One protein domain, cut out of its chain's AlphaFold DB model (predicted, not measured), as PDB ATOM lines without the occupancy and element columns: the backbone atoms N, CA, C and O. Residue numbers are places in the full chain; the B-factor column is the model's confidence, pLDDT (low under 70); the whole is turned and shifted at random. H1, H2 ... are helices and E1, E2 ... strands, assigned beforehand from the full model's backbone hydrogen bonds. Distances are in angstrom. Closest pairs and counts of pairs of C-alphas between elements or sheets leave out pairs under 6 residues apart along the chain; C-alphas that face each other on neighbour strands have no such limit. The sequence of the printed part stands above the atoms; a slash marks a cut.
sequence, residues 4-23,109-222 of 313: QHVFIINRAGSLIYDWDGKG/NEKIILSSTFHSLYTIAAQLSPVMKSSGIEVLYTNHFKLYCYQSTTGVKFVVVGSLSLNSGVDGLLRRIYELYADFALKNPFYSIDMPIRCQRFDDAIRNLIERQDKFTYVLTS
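This is residues 4 to 23 and 109 to 222 of the 313 residues of the protein "Sybindin-like family protein" of Onchocerca flexuosa (UniProt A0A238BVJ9). A twisted sheet of five strands forms the middle layer, with the helical hairpin H2 and H3 over one face and the single helix H1 crossing the other. H2 covers E5 and E4, while H3, side by side with it, covers E2 and E1 with part of its length. The printed part has 134 residues, with five named strands and three named helices in the order E1 E2 H1 E3 E4 E5 H2 H3; the class is mixed, helices and strands. The sheet's order is E2 E1 E5 E4 E3, all antiparallel. The whole is compact, with a radius of gyration of the C-alphas of 14.9 A and spans of 42 by 39 by 27 A.

In the sheet, E5, residues 157 to 162, is the antiparallel neighbour of E1, residues 4 to 9, with N 7 and O 159 2.8 A apart. E2, residues 15 to 20, is an edge strand and forms a hairpin with E1, N 8 and O 17 being 2.8 A apart. On the other side of E5, E4, residues 146 to 151, has N 148 2.8 A from O 160. The other edge strand is E3, residues 139 to 141, with N 140 2.8 A from O 147. E3, E4 and E5 form a meander, each strand the antiparallel neighbour of the one before. The helices on both faces make three layers. H1, residues 109 to 128, is on the sheet at a height of 9.1 A and runs across the strands, at 68 degrees to E1 on the local plane; its closest C-alphas to E2 are Ile 112 and Leu 15, 5.4 A. On the opposite face, H2, residues 170 to 186, also has a height of 9.1 A over the sheet and runs slantwise to the strands. H3, residues 200 to 221, is on the same face as H2 and touches it, closest at the C-alphas of Phe 184 and Phe 202, 6.0 A, at a shallow tilt of 9 degrees, opposite ways. H1 is apart from H2 and H3. Every O i to N i+4 pair is within hydrogen-bond range in H1 and H2, and 17 of 18 in H3.

E1 begins at C-alpha 4, (163.455, 157.066, 110.045), and is 16.6 A long; E4 is 16.7 A and E5 16.3 A. H1 is 28.5 A long, H2 22.7 A and H3 31.4 A, ending at C-alpha 221, (171.067, 171.599, 111.126).

Residues 24 to 108 are not printed, and C-alphas 23 and 109 are 20.6 A apart across this cut. The link H2 to H3, residues 187 to 199, is long. The mean pLDDT of the printed part is 88.2; residues 22 to 23, 167 and 216 to 222 are under 70.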
ATOM      1  N   GLN A   4     164.809 157.557 110.308       89.31
ATOM      2  CA  GLN A   4     163.455 157.066 110.045       89.31
ATOM      3  C   GLN A   4     163.334 155.572 110.334       89.31
ATOM      4  O   GLN A   4     162.378 155.155 110.980       89.31
ATOM      5  N   HIS A   5     164.312 154.774 109.899       92.44
ATOM      6  CA  HIS A   5     164.303 153.327 110.105       92.44
ATOM      7  C   HIS A   5     165.701 152.800 110.412       92.44
ATOM      8  O   HIS A   5     166.700 153.312 109.906       92.44
ATOM      9  N   VAL A   6     165.762 151.732 111.203       95.06
ATOM     10  CA  VAL A   6     166.972 150.938 111.411       95.06
ATOM     11  C   VAL A   6     166.639 149.477 111.158       95.06
ATOM     12  O   VAL A   6     165.650 148.972 111.678       95.06
ATOM     13  N   PHE A   7     167.477 148.795 110.385       96.56
ATOM     14  CA  PHE A   7     167.352 147.370 110.101       96.56
ATOM     15  C   PHE A   7     168.646 146.650 110.469       96.56
ATOM     16  O   PHE A   7     169.746 147.141 110.205       96.56
ATOM     17  N   ILE A   8     168.521 145.457 111.040       96.75
ATOM     18  CA  ILE A   8     169.628 144.517 111.196       96.75
ATOM     19  C   ILE A   8     169.288 143.280 110.386       96.75
ATOM     20  O   ILE A   8     168.274 142.616 110.614       96.75
ATOM     21  N   ILE A   9     170.153 142.991 109.425       96.69
ATOM     22  CA  ILE A   9     169.987 141.919 108.454       96.69
ATOM     23  C   ILE A   9     171.091 140.905 108.714       96.69
ATOM     24  O   ILE A   9     172.272 141.259 108.788       96.69
ATOM     25  N   ASN A  10     170.729 139.639 108.864       94.69
ATOM     26  CA  ASN A  10     171.712 138.597 109.105       94.69
ATOM     27  C   ASN A  10     172.578 138.320 107.860       94.69
ATOM     28  O   ASN A  10     172.442 138.928 106.791       94.69
ATOM     29  N   ARG A  11     173.496 137.360 107.993       93.12
ATOM     30  CA  ARG A  11     174.371 136.961 106.889       93.12
ATOM     31  C   ARG A  11     173.593 136.386 105.697       93.12
ATOM     32  O   ARG A  11     174.047 136.573 104.574       93.12
ATOM     33  N   ALA A  12     172.462 135.724 105.948       92.19
ATOM     34  CA  ALA A  12     171.617 135.093 104.935       92.19
ATOM     35  C   ALA A  12     170.642 136.060 104.228       92.19
ATOM     36  O   ALA A  12     169.966 135.653 103.289       92.19
ATOM     37  N   GLY A  13     170.558 137.322 104.662       92.44
ATOM     38  CA  GLY A  13     169.650 138.320 104.089       92.44
ATOM     39  C   GLY A  13     168.291 138.448 104.782       92.44
ATOM     40  O   GLY A  13     167.480 139.272 104.370       92.44
ATOM     41  N   SER A  14     168.054 137.697 105.855       94.31
ATOM     42  CA  SER A  14     166.844 137.790 106.671       94.31
ATOM     43  C   SER A  14     166.902 138.974 107.633       94.31
ATOM     44  O   SER A  14     167.927 139.239 108.270       94.31
ATOM     45  N   LEU A  15     165.766 139.648 107.789       96.25
ATOM     46  CA  LEU A  15     165.566 140.668 108.812       96.25
ATOM     47  C   LEU A  15     165.532 140.018 110.203       96.25
ATOM     48  O   LEU A  15     164.669 139.185 110.473       96.25
ATOM     49  N   ILE A  16     166.451 140.413 111.086       95.38
ATOM     50  CA  ILE A  16     166.493 139.945 112.484       95.38
ATOM     51  C   ILE A  16     166.124 141.038 113.486       95.38
ATOM     52  O   ILE A  16     165.841 140.737 114.644       95.38
ATOM     53  N   TYR A  17     166.114 142.299 113.066       96.00
ATOM     54  CA  TYR A  17     165.661 143.406 113.894       96.00
ATOM     55  C   TYR A  17     165.245 144.585 113.031       96.00
ATOM     56  O   TYR A  17     165.966 144.937 112.095       96.00
ATOM     57  N   ASP A  18     164.146 145.232 113.387       94.75
ATOM     58  CA  ASP A  18     163.744 146.511 112.831       94.75
ATOM     59  C   ASP A  18     163.350 147.486 113.938       94.75
ATOM     60  O   ASP A  18     162.777 147.114 114.960       94.75
ATOM     61  N   TRP A  19     163.651 148.755 113.705       93.62
ATOM     62  CA  TRP A  19     163.162 149.864 114.501       93.62
ATOM     63  C   TRP A  19     162.610 150.925 113.559       93.62
ATOM     64  O   TRP A  19     163.248 151.275 112.563       93.62
ATOM     65  N   ASP A  20     161.441 151.457 113.906       89.12
ATOM     66  CA  ASP A  20     160.832 152.579 113.204       89.12
ATOM     67  C   ASP A  20     160.808 153.805 114.104       89.12
ATOM     68  O   ASP A  20     160.317 153.761 115.240       89.12
ATOM     69  N   GLY A  21     161.239 154.929 113.543       80.50
ATOM     70  CA  GLY A  21     160.977 156.244 114.085       80.50
ATOM     71  C   GLY A  21     159.504 156.538 113.899       80.50
ATOM     72  O   GLY A  21     159.106 157.126 112.895       80.50
ATOM     73  N   LYS A  22     158.676 156.097 114.851       65.88
ATOM     74  CA  LYS A  22     157.279 156.519 114.934       65.88
ATOM     75  C   LYS A  22     157.268 158.027 115.171       65.88
ATOM     76  O   LYS A  22     157.285 158.484 116.307       65.88
ATOM     77  N   GLY A  23     157.264 158.804 114.093       57.47
ATOM     78  CA  GLY A  23     156.719 160.148 114.157       57.47
ATOM     79  C   GLY A  23     155.256 160.024 114.564       57.47
ATOM     80  O   GLY A  23     154.597 159.059 114.165       57.47
ATOM     81  N   ASN A 109     156.034 142.258 106.672       90.38
ATOM     82  CA  ASN A 109     156.351 141.444 105.496       90.38
ATOM     83  C   ASN A 109     157.115 142.247 104.438       90.38
ATOM     84  O   ASN A 109     158.105 141.758 103.898       90.38
ATOM     85  N   GLU A 110     156.711 143.493 104.185       90.75
ATOM     86  CA  GLU A 110     157.445 144.377 103.276       90.75
ATOM     87  C   GLU A 110     158.862 144.642 103.785       90.75
ATOM     88  O   GLU A 110     159.801 144.580 102.999       90.75
ATOM     89  N   LYS A 111     159.064 144.838 105.095       93.69
ATOM     90  CA  LYS A 111     160.415 144.996 105.669       93.69
ATOM     91  C   LYS A 111     161.292 143.760 105.460       93.69
ATOM     92  O   LYS A 111     162.480 143.895 105.164       93.69
ATOM     93  N   ILE A 112     160.724 142.559 105.591       93.81
ATOM     94  CA  ILE A 112     161.432 141.296 105.327       93.81
ATOM     95  C   ILE A 112     161.848 141.215 103.853       93.81
ATOM     96  O   ILE A 112     163.002 140.894 103.550       93.81
ATOM     97  N   ILE A 113     160.931 141.552 102.942       95.06
ATOM     98  CA  ILE A 113     161.204 141.582 101.502       95.06
ATOM     99  C   ILE A 113     162.301 142.609 101.199       95.06
ATOM    100  O   ILE A 113     163.290 142.261 100.561       95.06
ATOM    101  N   LEU A 114     162.183 143.835 101.717       94.44
ATOM    102  CA  LEU A 114     163.161 144.916 101.538       94.44
ATOM    103  C   LEU A 114     164.554 144.546 102.064       94.44
ATOM    104  O   LEU A 114     165.565 144.872 101.446       94.44
ATOM    105  N   SER A 115     164.623 143.830 103.183       95.38
ATOM    106  CA  SER A 115     165.894 143.357 103.739       95.38
ATOM    107  C   SER A 115     166.560 142.318 102.834       95.38
ATOM    108  O   SER A 115     167.765 142.385 102.577       95.38
ATOM    109  N   SER A 116     165.761 141.397 102.293       96.19
ATOM    110  CA  SER A 116     166.236 140.328 101.407       96.19
ATOM    111  C   SER A 116     166.689 140.877 100.049       96.19
ATOM    112  O   SER A 116     167.726 140.474  99.508       96.19
ATOM    113  N   THR A 117     165.952 141.848  99.503       96.50
ATOM    114  CA  THR A 117     166.334 142.534  98.263       96.50
ATOM    115  C   THR A 117     167.595 143.364  98.470       96.50
ATOM    116  O   THR A 117     168.518 143.261  97.663       96.50
ATOM    117  N   PHE A 118     167.705 144.101  99.580       96.44
ATOM    118  CA  PHE A 118     168.918 144.847  99.910       96.44
ATOM    119  C   PHE A 118     170.138 143.931 100.051       96.44
ATOM    120  O   PHE A 118     171.202 144.241  99.520       96.44
ATOM    121  N   HIS A 119     170.001 142.774 100.703       95.19
ATOM    122  CA  HIS A 119     171.082 141.792 100.800       95.19
ATOM    123  C   HIS A 119     171.582 141.318  99.426       95.19
ATOM    124  O   HIS A 119     172.792 141.226  99.187       95.19
ATOM    125  N   SER A 120     170.645 141.057  98.515       95.69
ATOM    126  CA  SER A 120     170.950 140.659  97.141       95.69
ATOM    127  C   SER A 120     171.686 141.780  96.401       95.69
ATOM    128  O   SER A 120     172.757 141.550  95.842       95.69
ATOM    129  N   LEU A 121     171.178 143.015  96.482       95.56
ATOM    130  CA  LEU A 121     171.806 144.199  95.886       95.56
ATOM    131  C   LEU A 121     173.205 144.463  96.448       95.56
ATOM    132  O   LEU A 121     174.122 144.751  95.686       95.56
ATOM    133  N   TYR A 122     173.393 144.313  97.760       94.75
ATOM    134  CA  TYR A 122     174.691 144.455  98.416       94.75
ATOM    135  C   TYR A 122     175.728 143.500  97.814       94.75
ATOM    136  O   TYR A 122     176.858 143.893  97.527       94.75
ATOM    137  N   THR A 123     175.326 142.246  97.604       92.56
ATOM    138  CA  THR A 123     176.196 141.195  97.065       92.56
ATOM    139  C   THR A 123     176.514 141.437  95.593       92.56
ATOM    140  O   THR A 123     177.670 141.332  95.188       92.56
ATOM    141  N   ILE A 124     175.509 141.829  94.805       94.00
ATOM    142  CA  ILE A 124     175.677 142.190  93.393       94.00
ATOM    143  C   ILE A 124     176.621 143.389  93.257       94.00
ATOM    144  O   ILE A 124     177.530 143.353  92.437       94.00
ATOM    145  N   ALA A 125     176.465 144.424  94.084       93.12
ATOM    146  CA  ALA A 125     177.331 145.602  94.052       93.12
ATOM    147  C   ALA A 125     178.800 145.255  94.340       93.12
ATOM    148  O   ALA A 125     179.689 145.755  93.657       93.12
ATOM    149  N   ALA A 126     179.055 144.356  95.299       90.69
ATOM    150  CA  ALA A 126     180.406 143.876  95.580       90.69
ATOM    151  C   ALA A 126     181.011 143.117  94.383       90.69
ATOM    152  O   ALA A 126     182.196 143.268  94.095       90.69
ATOM    153  N   GLN A 127     180.202 142.326  93.666       90.56
ATOM    154  CA  GLN A 127     180.633 141.573  92.480       90.56
ATOM    155  C   GLN A 127     180.839 142.454  91.243       90.56
ATOM    156  O   GLN A 127     181.750 142.202  90.461       90.56
ATOM    157  N   LEU A 128     179.998 143.472  91.059       92.69
ATOM    158  CA  LEU A 128     180.068 144.408  89.933       92.69
ATOM    159  C   LEU A 128     181.128 145.497  90.119       92.69
ATOM    160  O   LEU A 128     181.333 146.306  89.213       92.69
ATOM    161  N   SER A 129     181.774 145.560  91.283       91.44
ATOM    162  CA  SER A 129     182.729 146.620  91.562       91.44
ATOM    163  C   SER A 129     183.934 146.551  90.613       91.44
ATOM    164  O   SER A 129     184.545 145.490  90.466       91.44
ATOM    165  N   PRO A 130     184.331 147.679  89.995       91.50
ATOM    166  CA  PRO A 130     185.499 147.729  89.118       91.50
ATOM    167  C   PRO A 130     186.824 147.620  89.888       91.50
ATOM    168  O   PRO A 130     187.878 147.435  89.279       91.50
ATOM    169  N   VAL A 131     186.795 147.755  91.218       90.31
ATOM    170  CA  VAL A 131     187.978 147.697  92.079       90.31
ATOM    171  C   VAL A 131     188.041 146.345  92.783       90.31
ATOM    172  O   VAL A 131     187.084 145.897  93.415       90.31
ATOM    173  N   MET A 132     189.207 145.698  92.717       79.25
ATOM    174  CA  MET A 132     189.445 144.446  93.431       79.25
ATOM    175  C   MET A 132     189.281 144.635  94.946       79.25
ATOM    176  O   MET A 132     189.824 145.576  95.517       79.25
ATOM    177  N   LYS A 133     188.599 143.684  95.598       80.50
ATOM    178  CA  LYS A 133     188.315 143.678  97.049       80.50
ATOM    179  C   LYS A 133     187.436 144.839  97.534       80.50
ATOM    180  O   LYS A 133     187.570 145.277  98.674       80.50
ATOM    181  N   SER A 134     186.524 145.309  96.692       82.94
ATOM    182  CA  SER A 134     185.468 146.223  97.123       82.94
ATOM    183  C   SER A 134     184.557 145.574  98.167       82.94
ATOM    184  O   SER A 134     184.185 144.404  98.041       82.94
ATOM    185  N   SER A 135     184.162 146.354  99.172       83.50
ATOM    186  CA  SER A 135     182.974 146.074  99.978       83.50
ATOM    187  C   SER A 135     181.711 146.198  99.109       83.50
ATOM    188  O   SER A 135     181.766 146.650  97.959       83.50
ATOM    189  N   GLY A 136     180.569 145.742  99.630       89.44
ATOM    190  CA  GLY A 136     179.270 146.003  99.003       89.44
ATOM    191  C   GLY A 136     178.792 147.440  99.239       89.44
ATOM    192  O   GLY A 136     179.578 148.354  99.460       89.44
ATOM    193  N   ILE A 137     177.478 147.651  99.199       93.12
ATOM    194  CA  ILE A 137     176.867 148.982  99.339       93.12
ATOM    195  C   ILE A 137     177.091 149.536 100.755       93.12
ATOM    196  O   ILE A 137     176.550 148.990 101.714       93.12
ATOM    197  N   GLU A 138     177.825 150.643 100.880       92.31
ATOM    198  CA  GLU A 138     178.012 151.366 102.152       92.31
ATOM    199  C   GLU A 138     177.044 152.544 102.300       92.31
ATOM    200  O   GLU A 138     176.471 152.750 103.368       92.31
ATOM    201  N   VAL A 139     176.811 153.301 101.224       92.06
ATOM    202  CA  VAL A 139     175.886 154.442 101.215       92.06
ATOM    203  C   VAL A 139     175.064 154.428  99.934       92.06
ATOM    204  O   VAL A 139     175.605 154.308  98.838       92.06
ATOM    205  N   LEU A 140     173.751 154.593 100.072       90.50
ATOM    206  CA  LEU A 140     172.815 154.797  98.973       90.50
ATOM    207  C   LEU A 140     172.100 156.132  99.196       90.50
ATOM    208  O   LEU A 140     171.395 156.325 100.186       90.50
ATOM    209  N   TYR A 141     172.312 157.067  98.275       89.62
ATOM    210  CA  TYR A 141     171.726 158.403  98.309       89.62
ATOM    211  C   TYR A 141     170.629 158.535  97.255       89.62
ATOM    212  O   TYR A 141     170.834 158.180  96.097       89.62
ATOM    213  N   THR A 142     169.485 159.086  97.652       87.56
ATOM    214  CA  THR A 142     168.400 159.466  96.742       87.56
ATOM    215  C   THR A 142     168.019 160.926  96.966       87.56
ATOM    216  O   THR A 142     168.511 161.587  97.876       87.56
ATOM    217  N   ASN A 143     167.094 161.431  96.159       84.25
ATOM    218  CA  ASN A 143     166.476 162.742  96.325       84.25
ATOM    219  C   ASN A 143     165.512 162.837  97.526       84.25
ATOM    220  O   ASN A 143     165.051 163.935  97.821       84.25
ATOM    221  N   HIS A 144     165.195 161.729  98.208       81.56
ATOM    222  CA  HIS A 144     164.247 161.712  99.333       81.56
ATOM    223  C   HIS A 144     164.856 161.210 100.644       81.56
ATOM    224  O   HIS A 144     164.540 161.727 101.713       81.56
ATOM    225  N   PHE A 145     165.743 160.222 100.573       87.38
ATOM    226  CA  PHE A 145     166.357 159.600 101.742       87.38
ATOM    227  C   PHE A 145     167.812 159.203 101.487       87.38
ATOM    228  O   PHE A 145     168.255 159.047 100.343       87.38
ATOM    229  N   LYS A 146     168.541 158.993 102.583       89.81
ATOM    230  CA  LYS A 146     169.851 158.343 102.600       89.81
ATOM    231  C   LYS A 146     169.761 157.025 103.345       89.81
ATOM    232  O   LYS A 146     169.125 156.947 104.394       89.81
ATOM    233  N   LEU A 147     170.438 156.015 102.826       93.56
ATOM    234  CA  LEU A 147     170.620 154.729 103.474       93.56
ATOM    235  C   LEU A 147     172.113 154.510 103.696       93.56
ATOM    236  O   LEU A 147     172.905 154.611 102.763       93.56
ATOM    237  N   TYR A 148     172.475 154.198 104.932       94.75
ATOM    238  CA  TYR A 148     173.828 153.860 105.348       94.75
ATOM    239  C   TYR A 148     173.868 152.402 105.779       94.75
ATOM    240  O   TYR A 148     172.961 151.947 106.472       94.75
ATOM    241  N   CYS A 149     174.905 151.676 105.387       95.50
ATOM    242  CA  CYS A 149     175.066 150.263 105.674       95.50
ATOM    243  C   CYS A 149     176.480 149.970 106.173       95.50
ATOM    244  O   CYS A 149     177.469 150.241 105.498       95.50
ATOM    245  N   TYR A 150     176.560 149.341 107.341       95.88
ATOM    246  CA  TYR A 150     177.788 148.793 107.900       95.88
ATOM    247  C   TYR A 150     177.683 147.269 107.970       95.88
ATOM    248  O   TYR A 150     176.722 146.737 108.524       95.88
ATOM    249  N   GLN A 151     178.673 146.558 107.432       95.12
ATOM    250  CA  GLN A 151     178.766 145.103 107.543       95.12
ATOM    251  C   GLN A 151     179.814 144.724 108.599       95.12
ATOM    252  O   GLN A 151     180.956 145.172 108.532       95.12
ATOM    253  N   SER A 152     179.448 143.864 109.553       93.56
ATOM    254  CA  SER A 152     180.402 143.280 110.501       93.56
ATOM    255  C   SER A 152     181.299 142.232 109.836       93.56
ATOM    256  O   SER A 152     180.960 141.647 108.806       93.56
ATOM    257  N   THR A 153     182.406 141.883 110.494       90.62
ATOM    258  CA  THR A 153     183.285 140.771 110.078       90.62
ATOM    259  C   THR A 153     182.566 139.419 110.029       90.62
ATOM    260  O   THR A 153     182.936 138.550 109.243       90.62
ATOM    261  N   THR A 154     181.508 139.242 110.828       91.12
ATOM    262  CA  THR A 154     180.652 138.043 110.828       91.12
ATOM    263  C   THR A 154     179.605 138.036 109.705       91.12
ATOM    264  O   THR A 154     178.963 137.014 109.466       91.12
ATOM    265  N   GLY A 155     179.442 139.150 108.983       92.00
ATOM    266  CA  GLY A 155     178.571 139.275 107.816       92.00
ATOM    267  C   GLY A 155     177.174 139.848 108.081       92.00
ATOM    268  O   GLY A 155     176.397 139.971 107.124       92.00
ATOM    269  N   VAL A 156     176.872 140.221 109.330       95.12
ATOM    270  CA  VAL A 156     175.636 140.915 109.734       95.12
ATOM    271  C   VAL A 156     175.691 142.358 109.235       95.12
ATOM    272  O   VAL A 156     176.735 143.003 109.317       95.12
ATOM    273  N   LYS A 157     174.582 142.859 108.691       96.31
ATOM    274  CA  LYS A 157     174.480 144.204 108.118       96.31
ATOM    275  C   LYS A 157     173.588 145.068 108.991       96.31
ATOM    276  O   LYS A 157     172.468 144.681 109.314       96.31
ATOM    277  N   PHE A 158     174.091 146.240 109.332       97.00
ATOM    278  CA  PHE A 158     173.412 147.268 110.099       97.00
ATOM    279  C   PHE A 158     173.073 148.390 109.137       97.00
ATOM    280  O   PHE A 158     173.974 148.979 108.543       97.00
ATOM    281  N   VAL A 159     171.786 148.644 108.955       96.56
ATOM    282  CA  VAL A 159     171.282 149.590 107.967       96.56
ATOM    283  C   VAL A 159     170.513 150.687 108.681       96.56
ATOM    284  O   VAL A 159     169.616 150.404 109.468       96.56
ATOM    285  N   VAL A 160     170.850 151.940 108.398       95.25
ATOM    286  CA  VAL A 160     170.155 153.125 108.911       95.25
ATOM    287  C   VAL A 160     169.600 153.897 107.724       95.25
ATOM    288  O   VAL A 160     170.345 154.257 106.816       95.25
ATOM    289  N   VAL A 161     168.298 154.166 107.744       92.56
ATOM    290  CA  VAL A 161     167.606 154.998 106.759       92.56
ATOM    291  C   VAL A 161     167.209 156.305 107.424       92.56
ATOM    292  O   VAL A 161     166.589 156.309 108.490       92.56
ATOM    293  N   GLY A 162     167.553 157.422 106.797       89.94
ATOM    294  CA  GLY A 162     167.253 158.745 107.319       89.94
ATOM    295  C   GLY A 162     167.037 159.795 106.239       89.94
ATOM    296  O   GLY A 162     167.179 159.546 105.041       89.94
ATOM    297  N   SER A 163     166.689 160.994 106.694       85.56
ATOM    298  CA  SER A 163     166.510 162.178 105.855       85.56
ATOM    299  C   SER A 163     167.827 162.625 105.204       85.56
ATOM    300  O   SER A 163     168.919 162.301 105.667       85.56
ATOM    301  N   LEU A 164     167.733 163.436 104.147       79.19
ATOM    302  CA  LEU A 164     168.874 163.984 103.401       79.19
ATOM    303  C   LEU A 164     169.846 164.801 104.265       79.19
ATOM    304  O   LEU A 164     171.020 164.919 103.920       79.19
ATOM    305  N   SER A 165     169.366 165.356 105.378       76.06
ATOM    306  CA  SER A 165     170.174 166.136 106.322       76.06
ATOM    307  C   SER A 165     171.071 165.271 107.214       76.06
ATOM    308  O   SER A 165     171.936 165.801 107.911       76.06
ATOM    309  N   LEU A 166     170.887 163.947 107.209       78.31
ATOM    310  CA  LEU A 166     171.713 163.012 107.963       78.31
ATOM    311  C   LEU A 166     173.069 162.852 107.257       78.31
ATOM    312  O   LEU A 166     173.224 161.984 106.409       78.31
ATOM    313  N   ASN A 167     174.036 163.722 107.564       66.88
ATOM    314  CA  ASN A 167     175.336 163.768 106.874       66.88
ATOM    315  C   ASN A 167     176.538 163.392 107.746       66.88
ATOM    316  O   ASN A 167     177.581 163.022 107.216       66.88
ATOM    317  N   SER A 168     176.422 163.494 109.069       70.75
ATOM    318  CA  SER A 168     177.554 163.333 109.987       70.75
ATOM    319  C   SER A 168     177.201 162.430 111.159       70.75
ATOM    320  O   SER A 168     176.083 162.482 111.656       70.75
ATOM    321  N   GLY A 169     178.171 161.646 111.637       77.38
ATOM    322  CA  GLY A 169     178.022 160.824 112.846       77.38
ATOM    323  C   GLY A 169     177.341 159.468 112.636       77.38
ATOM    324  O   GLY A 169     177.268 158.683 113.580       77.38
ATOM    325  N   VAL A 170     176.904 159.149 111.411       86.25
ATOM    326  CA  VAL A 170     176.204 157.888 111.111       86.25
ATOM    327  C   VAL A 170     177.116 156.672 111.255       86.25
ATOM    328  O   VAL A 170     176.690 155.666 111.807       86.25
ATOM    329  N   ASP A 171     178.387 156.769 110.861       87.19
ATOM    330  CA  ASP A 171     179.339 155.661 111.035       87.19
ATOM    331  C   ASP A 171     179.552 155.322 112.516       87.19
ATOM    332  O   ASP A 171     179.615 154.153 112.901       87.19
ATOM    333  N   GLY A 172     179.614 156.350 113.369       90.06
ATOM    334  CA  GLY A 172     179.689 156.184 114.820       90.06
ATOM    335  C   GLY A 172     178.419 155.551 115.390       90.06
ATOM    336  O   GLY A 172     178.501 154.652 116.225       90.06
ATOM    337  N   LEU A 173     177.249 155.968 114.896       91.38
ATOM    338  CA  LEU A 173     175.966 155.361 115.240       91.38
ATOM    339  C   LEU A 173     175.915 153.879 114.841       91.38
ATOM    340  O   LEU A 173     175.576 153.047 115.676       91.38
ATOM    341  N   LEU A 174     176.295 153.537 113.609       94.31
ATOM    342  CA  LEU A 174     176.313 152.161 113.103       94.31
ATOM    343  C   LEU A 174     177.241 151.259 113.922       94.31
ATOM    344  O   LEU A 174     176.849 150.157 114.307       94.31
ATOM    345  N   ARG A 175     178.442 151.743 114.262       93.50
ATOM    346  CA  ARG A 175     179.365 151.022 115.154       93.50
ATOM    347  C   ARG A 175     178.770 150.826 116.542       93.50
ATOM    348  O   ARG A 175     178.862 149.731 117.089       93.50
ATOM    349  N   ARG A 176     178.098 151.840 117.091       94.44
ATOM    350  CA  ARG A 176     177.452 151.729 118.401       94.44
ATOM    351  C   ARG A 176     176.262 150.765 118.386       94.44
ATOM    352  O   ARG A 176     176.076 150.033 119.350       94.44
ATOM    353  N   ILE A 177     175.495 150.706 117.295       96.00
ATOM    354  CA  ILE A 177     174.443 149.690 117.101       96.00
ATOM    355  C   ILE A 177     175.062 148.286 117.068       96.00
ATOM    356  O   ILE A 177     174.531 147.373 117.697       96.00
ATOM    357  N   TYR A 178     176.200 148.109 116.389       96.12
ATOM    358  CA  TYR A 178     176.932 146.840 116.388       96.12
ATOM    359  C   TYR A 178     177.404 146.429 117.793       96.12
ATOM    360  O   TYR A 178     177.244 145.270 118.173       96.12
ATOM    361  N   GLU A 179     177.916 147.366 118.596       95.38
ATOM    362  CA  GLU A 179     178.283 147.108 119.997       95.38
ATOM    363  C   GLU A 179     177.071 146.667 120.831       95.38
ATOM    364  O   GLU A 179     177.143 145.665 121.541       95.38
ATOM    365  N   LEU A 180     175.927 147.348 120.686       95.31
ATOM    366  CA  LEU A 180     174.683 146.950 121.353       95.31
ATOM    367  C   LEU A 180     174.226 145.553 120.912       95.31
ATOM    368  O   LEU A 180     173.780 144.757 121.737       95.31
ATOM    369  N   TYR A 181     174.349 145.229 119.624       94.81
ATOM    370  CA  TYR A 181     174.032 143.895 119.119       94.81
ATOM    371  C   TYR A 181     174.932 142.833 119.764       94.81
ATOM    372  O   TYR A 181     174.438 141.808 120.234       94.81
ATOM    373  N   ALA A 182     176.238 143.089 119.863       93.00
ATOM    374  CA  ALA A 182     177.161 142.181 120.535       93.00
ATOM    375  C   ALA A 182     176.813 142.004 122.025       93.00
ATOM    376  O   ALA A 182     176.814 140.881 122.530       93.00
ATOM    377  N   ASP A 183     176.450 143.084 122.715       92.44
ATOM    378  CA  ASP A 183     176.148 143.058 124.146       92.44
ATOM    379  C   ASP A 183     174.827 142.367 124.491       92.44
ATOM    380  O   ASP A 183     174.766 141.631 125.474       92.44
ATOM    381  N   PHE A 184     173.769 142.594 123.714       90.69
ATOM    382  CA  PHE A 184     172.436 142.084 124.040       90.69
ATOM    383  C   PHE A 184     172.074 140.793 123.308       90.69
ATOM    384  O   PHE A 184     171.339 139.975 123.864       90.69
ATOM    385  N   ALA A 185     172.562 140.597 122.081       88.94
ATOM    386  CA  ALA A 185     172.278 139.394 121.305       88.94
ATOM    387  C   ALA A 185     173.344 138.320 121.550       88.94
ATOM    388  O   ALA A 185     173.007 137.216 121.964       88.94
ATOM    389  N   LEU A 186     174.633 138.639 121.372       88.88
ATOM    390  CA  LEU A 186     175.695 137.621 121.424       88.88
ATOM    391  C   LEU A 186     176.073 137.183 122.846       88.88
ATOM    392  O   LEU A 186     176.507 136.049 123.029       88.88
ATOM    393  N   LYS A 187     175.895 138.039 123.862       90.75
ATOM    394  CA  LYS A 187     176.094 137.640 125.271       90.75
ATOM    395  C   LYS A 187     174.888 136.918 125.877       90.75
ATOM    396  O   LYS A 187     174.978 136.447 127.008       90.75
ATOM    397  N   ASN A 188     173.759 136.843 125.170       88.38
ATOM    398  CA  ASN A 188     172.580 136.143 125.659       88.38
ATOM    399  C   ASN A 188     172.676 134.646 125.303       88.38
ATOM    400  O   ASN A 188     172.544 134.303 124.130       88.38
ATOM    401  N   PRO A 189     172.841 133.739 126.285       89.56
ATOM    402  CA  PRO A 189     173.028 132.310 126.020       89.56
ATOM    403  C   PRO A 189     171.798 131.633 125.394       89.56
ATOM    404  O   PRO A 189     171.914 130.535 124.859       89.56
ATOM    405  N   PHE A 190     170.627 132.271 125.452       87.62
ATOM    406  CA  PHE A 190     169.385 131.758 124.868       87.62
ATOM    407  C   PHE A 190     169.089 132.340 123.483       87.62
ATOM    408  O   PHE A 190     168.083 131.986 122.866       87.62
ATOM    409  N   TYR A 191     169.924 133.258 122.990       88.50
ATOM    410  CA  TYR A 191     169.741 133.826 121.667       88.50
ATOM    411  C   TYR A 191     170.300 132.881 120.601       88.50
ATOM    412  O   TYR A 191     171.477 132.529 120.605       88.50
ATOM    413  N   SER A 192     169.439 132.480 119.669       88.62
ATOM    414  CA  SER A 192     169.858 131.761 118.468       88.62
ATOM    415  C   SER A 192     170.195 132.765 117.373       88.62
ATOM    416  O   SER A 192     169.389 133.644 117.062       88.62
ATOM    417  N   ILE A 193     171.379 132.618 116.780       85.94
ATOM    418  CA  ILE A 193     171.793 133.402 115.612       85.94
ATOM    419  C   ILE A 193     170.759 133.192 114.494       85.94
ATOM    420  O   ILE A 193     170.131 132.138 114.416       85.94
ATOM    421  N   ASP A 194     170.548 134.216 113.668       84.75
ATOM    422  CA  ASP A 194     169.564 134.247 112.574       84.75
ATOM    423  C   ASP A 194     168.087 134.322 112.996       84.75
ATOM    424  O   ASP A 194     167.220 134.494 112.139       84.75
ATOM    425  N   MET A 195     167.788 134.294 114.299       89.88
ATOM    426  CA  MET A 195     166.435 134.526 114.809       89.88
ATOM    427  C   MET A 195     166.195 136.005 115.149       89.88
ATOM    428  O   MET A 195     167.133 136.716 115.535       89.88
ATOM    429  N   PRO A 196     164.937 136.485 115.068       92.25
ATOM    430  CA  PRO A 196     164.605 137.853 115.437       92.25
ATOM    431  C   PRO A 196     164.983 138.188 116.884       92.25
ATOM    432  O   PRO A 196     164.685 137.431 117.812       92.25
ATOM    433  N   ILE A 197     165.603 139.347 117.084       92.25
ATOM    434  CA  ILE A 197     165.978 139.861 118.401       92.25
ATOM    435  C   ILE A 197     164.724 140.439 119.059       92.25
ATOM    436  O   ILE A 197     164.167 141.422 118.587       92.25
ATOM    437  N   ARG A 198     164.280 139.834 120.165       88.62
ATOM    438  CA  ARG A 198     163.087 140.263 120.931       88.62
ATOM    439  C   ARG A 198     163.425 140.807 122.321       88.62
ATOM    440  O   ARG A 198     162.598 140.797 123.229       88.62
ATOM    441  N   CYS A 199     164.681 141.192 122.534       89.25
ATOM    442  CA  CYS A 199     165.142 141.670 123.828       89.25
ATOM    443  C   CYS A 199     164.687 143.119 124.048       89.25
ATOM    444  O   CYS A 199     165.225 144.027 123.427       89.25
ATOM    445  N   GLN A 200     163.777 143.351 124.997       91.00
ATOM    446  CA  GLN A 200     163.302 144.707 125.317       91.00
ATOM    447  C   GLN A 200     164.437 145.665 125.712       91.00
ATOM    448  O   GLN A 200     164.435 146.829 125.332       91.00
ATOM    449  N   ARG A 201     165.463 145.173 126.422       91.06
ATOM    450  CA  ARG A 201     166.628 146.000 126.782       91.06
ATOM    451  C   ARG A 201     167.399 146.481 125.553       91.06
ATOM    452  O   ARG A 201     167.950 147.577 125.580       91.06
ATOM    453  N   PHE A 202     167.434 145.668 124.498       94.00
ATOM    454  CA  PHE A 202     168.024 146.056 123.223       94.00
ATOM    455  C   PHE A 202     167.173 147.130 122.538       94.00
ATOM    456  O   PHE A 202     167.721 148.153 122.136       94.00
ATOM    457  N   ASP A 203     165.846 146.957 122.503       93.12
ATOM    458  CA  ASP A 203     164.916 147.960 121.963       93.12
ATOM    459  C   ASP A 203     165.068 149.325 122.633       93.12
ATOM    460  O   ASP A 203     165.196 150.352 121.963       93.12
ATOM    461  N   ASP A 204     165.092 149.342 123.964       93.44
ATOM    462  CA  ASP A 204     165.228 150.578 124.725       93.44
ATOM    463  C   ASP A 204     166.611 151.210 124.524       93.44
ATOM    464  O   ASP A 204     166.726 152.434 124.427       93.44
ATOM    465  N   ALA A 205     167.671 150.405 124.418       94.00
ATOM    466  CA  ALA A 205     169.013 150.909 124.146       94.00
ATOM    467  C   ALA A 205     169.126 151.537 122.747       94.00
ATOM    468  O   ALA A 205     169.702 152.619 122.617       94.00
ATOM    469  N   ILE A 206     168.542 150.905 121.723       94.19
ATOM    470  CA  ILE A 206     168.495 151.434 120.353       94.19
ATOM    471  C   ILE A 206     167.681 152.726 120.304       94.19
ATOM    472  O   ILE A 206     168.173 153.729 119.785       94.19
ATOM    473  N   ARG A 207     166.486 152.749 120.910       92.12
ATOM    474  CA  ARG A 207     165.644 153.954 120.980       92.12
ATOM    475  C   ARG A 207     166.403 155.125 121.610       92.12
ATOM    476  O   ARG A 207     166.516 156.183 120.997       92.12
ATOM    477  N   ASN A 208     166.998 154.912 122.783       91.50
ATOM    478  CA  ASN A 208     167.774 155.937 123.486       91.50
ATOM    479  C   ASN A 208     168.990 156.418 122.679       91.50
ATOM    480  O   ASN A 208     169.334 157.600 122.713       91.50
ATOM    481  N   LEU A 209     169.669 155.511 121.972       91.44
ATOM    482  CA  LEU A 209     170.813 155.852 121.131       91.44
ATOM    483  C   LEU A 209     170.391 156.751 119.962       91.44
ATOM    484  O   LEU A 209     171.039 157.768 119.713       91.44
ATOM    485  N   ILE A 210     169.304 156.394 119.277       90.19
ATOM    486  CA  ILE A 210     168.782 157.148 118.135       90.19
ATOM    487  C   ILE A 210     168.285 158.523 118.582       90.19
ATOM    488  O   ILE A 210     168.667 159.520 117.981       90.19
ATOM    489  N   GLU A 211     167.524 158.610 119.676       86.12
ATOM    490  CA  GLU A 211     167.042 159.892 120.208       86.12
ATOM    491  C   GLU A 211     168.186 160.854 120.563       86.12
ATOM    492  O   GLU A 211     168.091 162.059 120.319       86.12
ATOM    493  N   ARG A 212     169.294 160.340 121.111       83.94
ATOM    494  CA  ARG A 212     170.494 161.146 121.395       83.94
ATOM    495  C   ARG A 212     171.155 161.658 120.114       83.94
ATOM    496  O   ARG A 212     171.547 162.823 120.067       83.94
ATOM    497  N   GLN A 213     171.268 160.815 119.087       80.88
ATOM    498  CA  GLN A 213     171.849 161.194 117.793       80.88
ATOM    499  C   GLN A 213     170.978 162.199 117.033       80.88
ATOM    500  O   GLN A 213     171.495 163.169 116.473       80.88
ATOM    501  N   ASP A 214     169.658 162.014 117.061       77.56
ATOM    502  CA  ASP A 214     168.695 162.928 116.450       77.56
ATOM    503  C   ASP A 214     168.769 164.317 117.099       77.56
ATOM    504  O   ASP A 214     168.852 165.314 116.383       77.56
ATOM    505  N   LYS A 215     168.831 164.400 118.440       72.06
ATOM    506  CA  LYS A 215     169.020 165.676 119.160       72.06
ATOM    507  C   LYS A 215     170.328 166.363 118.775       72.06
ATOM    508  O   LYS A 215     170.326 167.553 118.474       72.06
ATOM    509  N   PHE A 216     171.429 165.614 118.748       68.75
ATOM    510  CA  PHE A 216     172.739 166.149 118.381       68.75
ATOM    511  C   PHE A 216     172.758 166.700 116.946       68.75
ATOM    512  O   PHE A 216     173.291 167.778 116.695       68.75
ATOM    513  N   THR A 217     172.133 165.995 116.001       61.75
ATOM    514  CA  THR A 217     172.143 166.379 114.581       61.75
ATOM    515  C   THR A 217     171.144 167.497 114.268       61.75
ATOM    516  O   THR A 217     171.430 168.365 113.440       61.75
ATOM    517  N   TYR A 218     169.994 167.538 114.948       56.81
ATOM    518  CA  TYR A 218     169.016 168.621 114.798       56.81
ATOM    519  C   TYR A 218     169.612 169.976 115.197       56.81
ATOM    520  O   TYR A 218     169.497 170.948 114.461       56.81
ATOM    521  N   VAL A 219     170.355 170.006 116.303       54.28
ATOM    522  CA  VAL A 219     171.086 171.189 116.778       54.28
ATOM    523  C   VAL A 219     172.100 171.712 115.752       54.28
ATOM    524  O   VAL A 219     172.313 172.918 115.651       54.28
ATOM    525  N   LEU A 220     172.723 170.824 114.974       51.81
ATOM    526  CA  LEU A 220     173.692 171.205 113.944       51.81
ATOM    527  C   LEU A 220     173.029 171.719 112.654       51.81
ATOM    528  O   LEU A 220     173.665 172.455 111.903       51.81
ATOM    529  N   THR A 221     171.772 171.343 112.396       47.03
ATOM    530  CA  THR A 221     171.067 171.599 111.126       47.03
ATOM    531  C   THR A 221     169.960 172.655 111.219       47.03
ATOM    532  O   THR A 221     169.585 173.218 110.190       47.03
ATOM    533  N   SER A 222     169.448 172.984 112.411       46.22
ATOM    534  CA  SER A 222     168.422 174.017 112.570       46.22
ATOM    535  C   SER A 222     169.020 175.428 112.541       46.22
ATOM    536  O   SER A 222     169.698 175.869 113.468       46.22
TER     537      SER A 222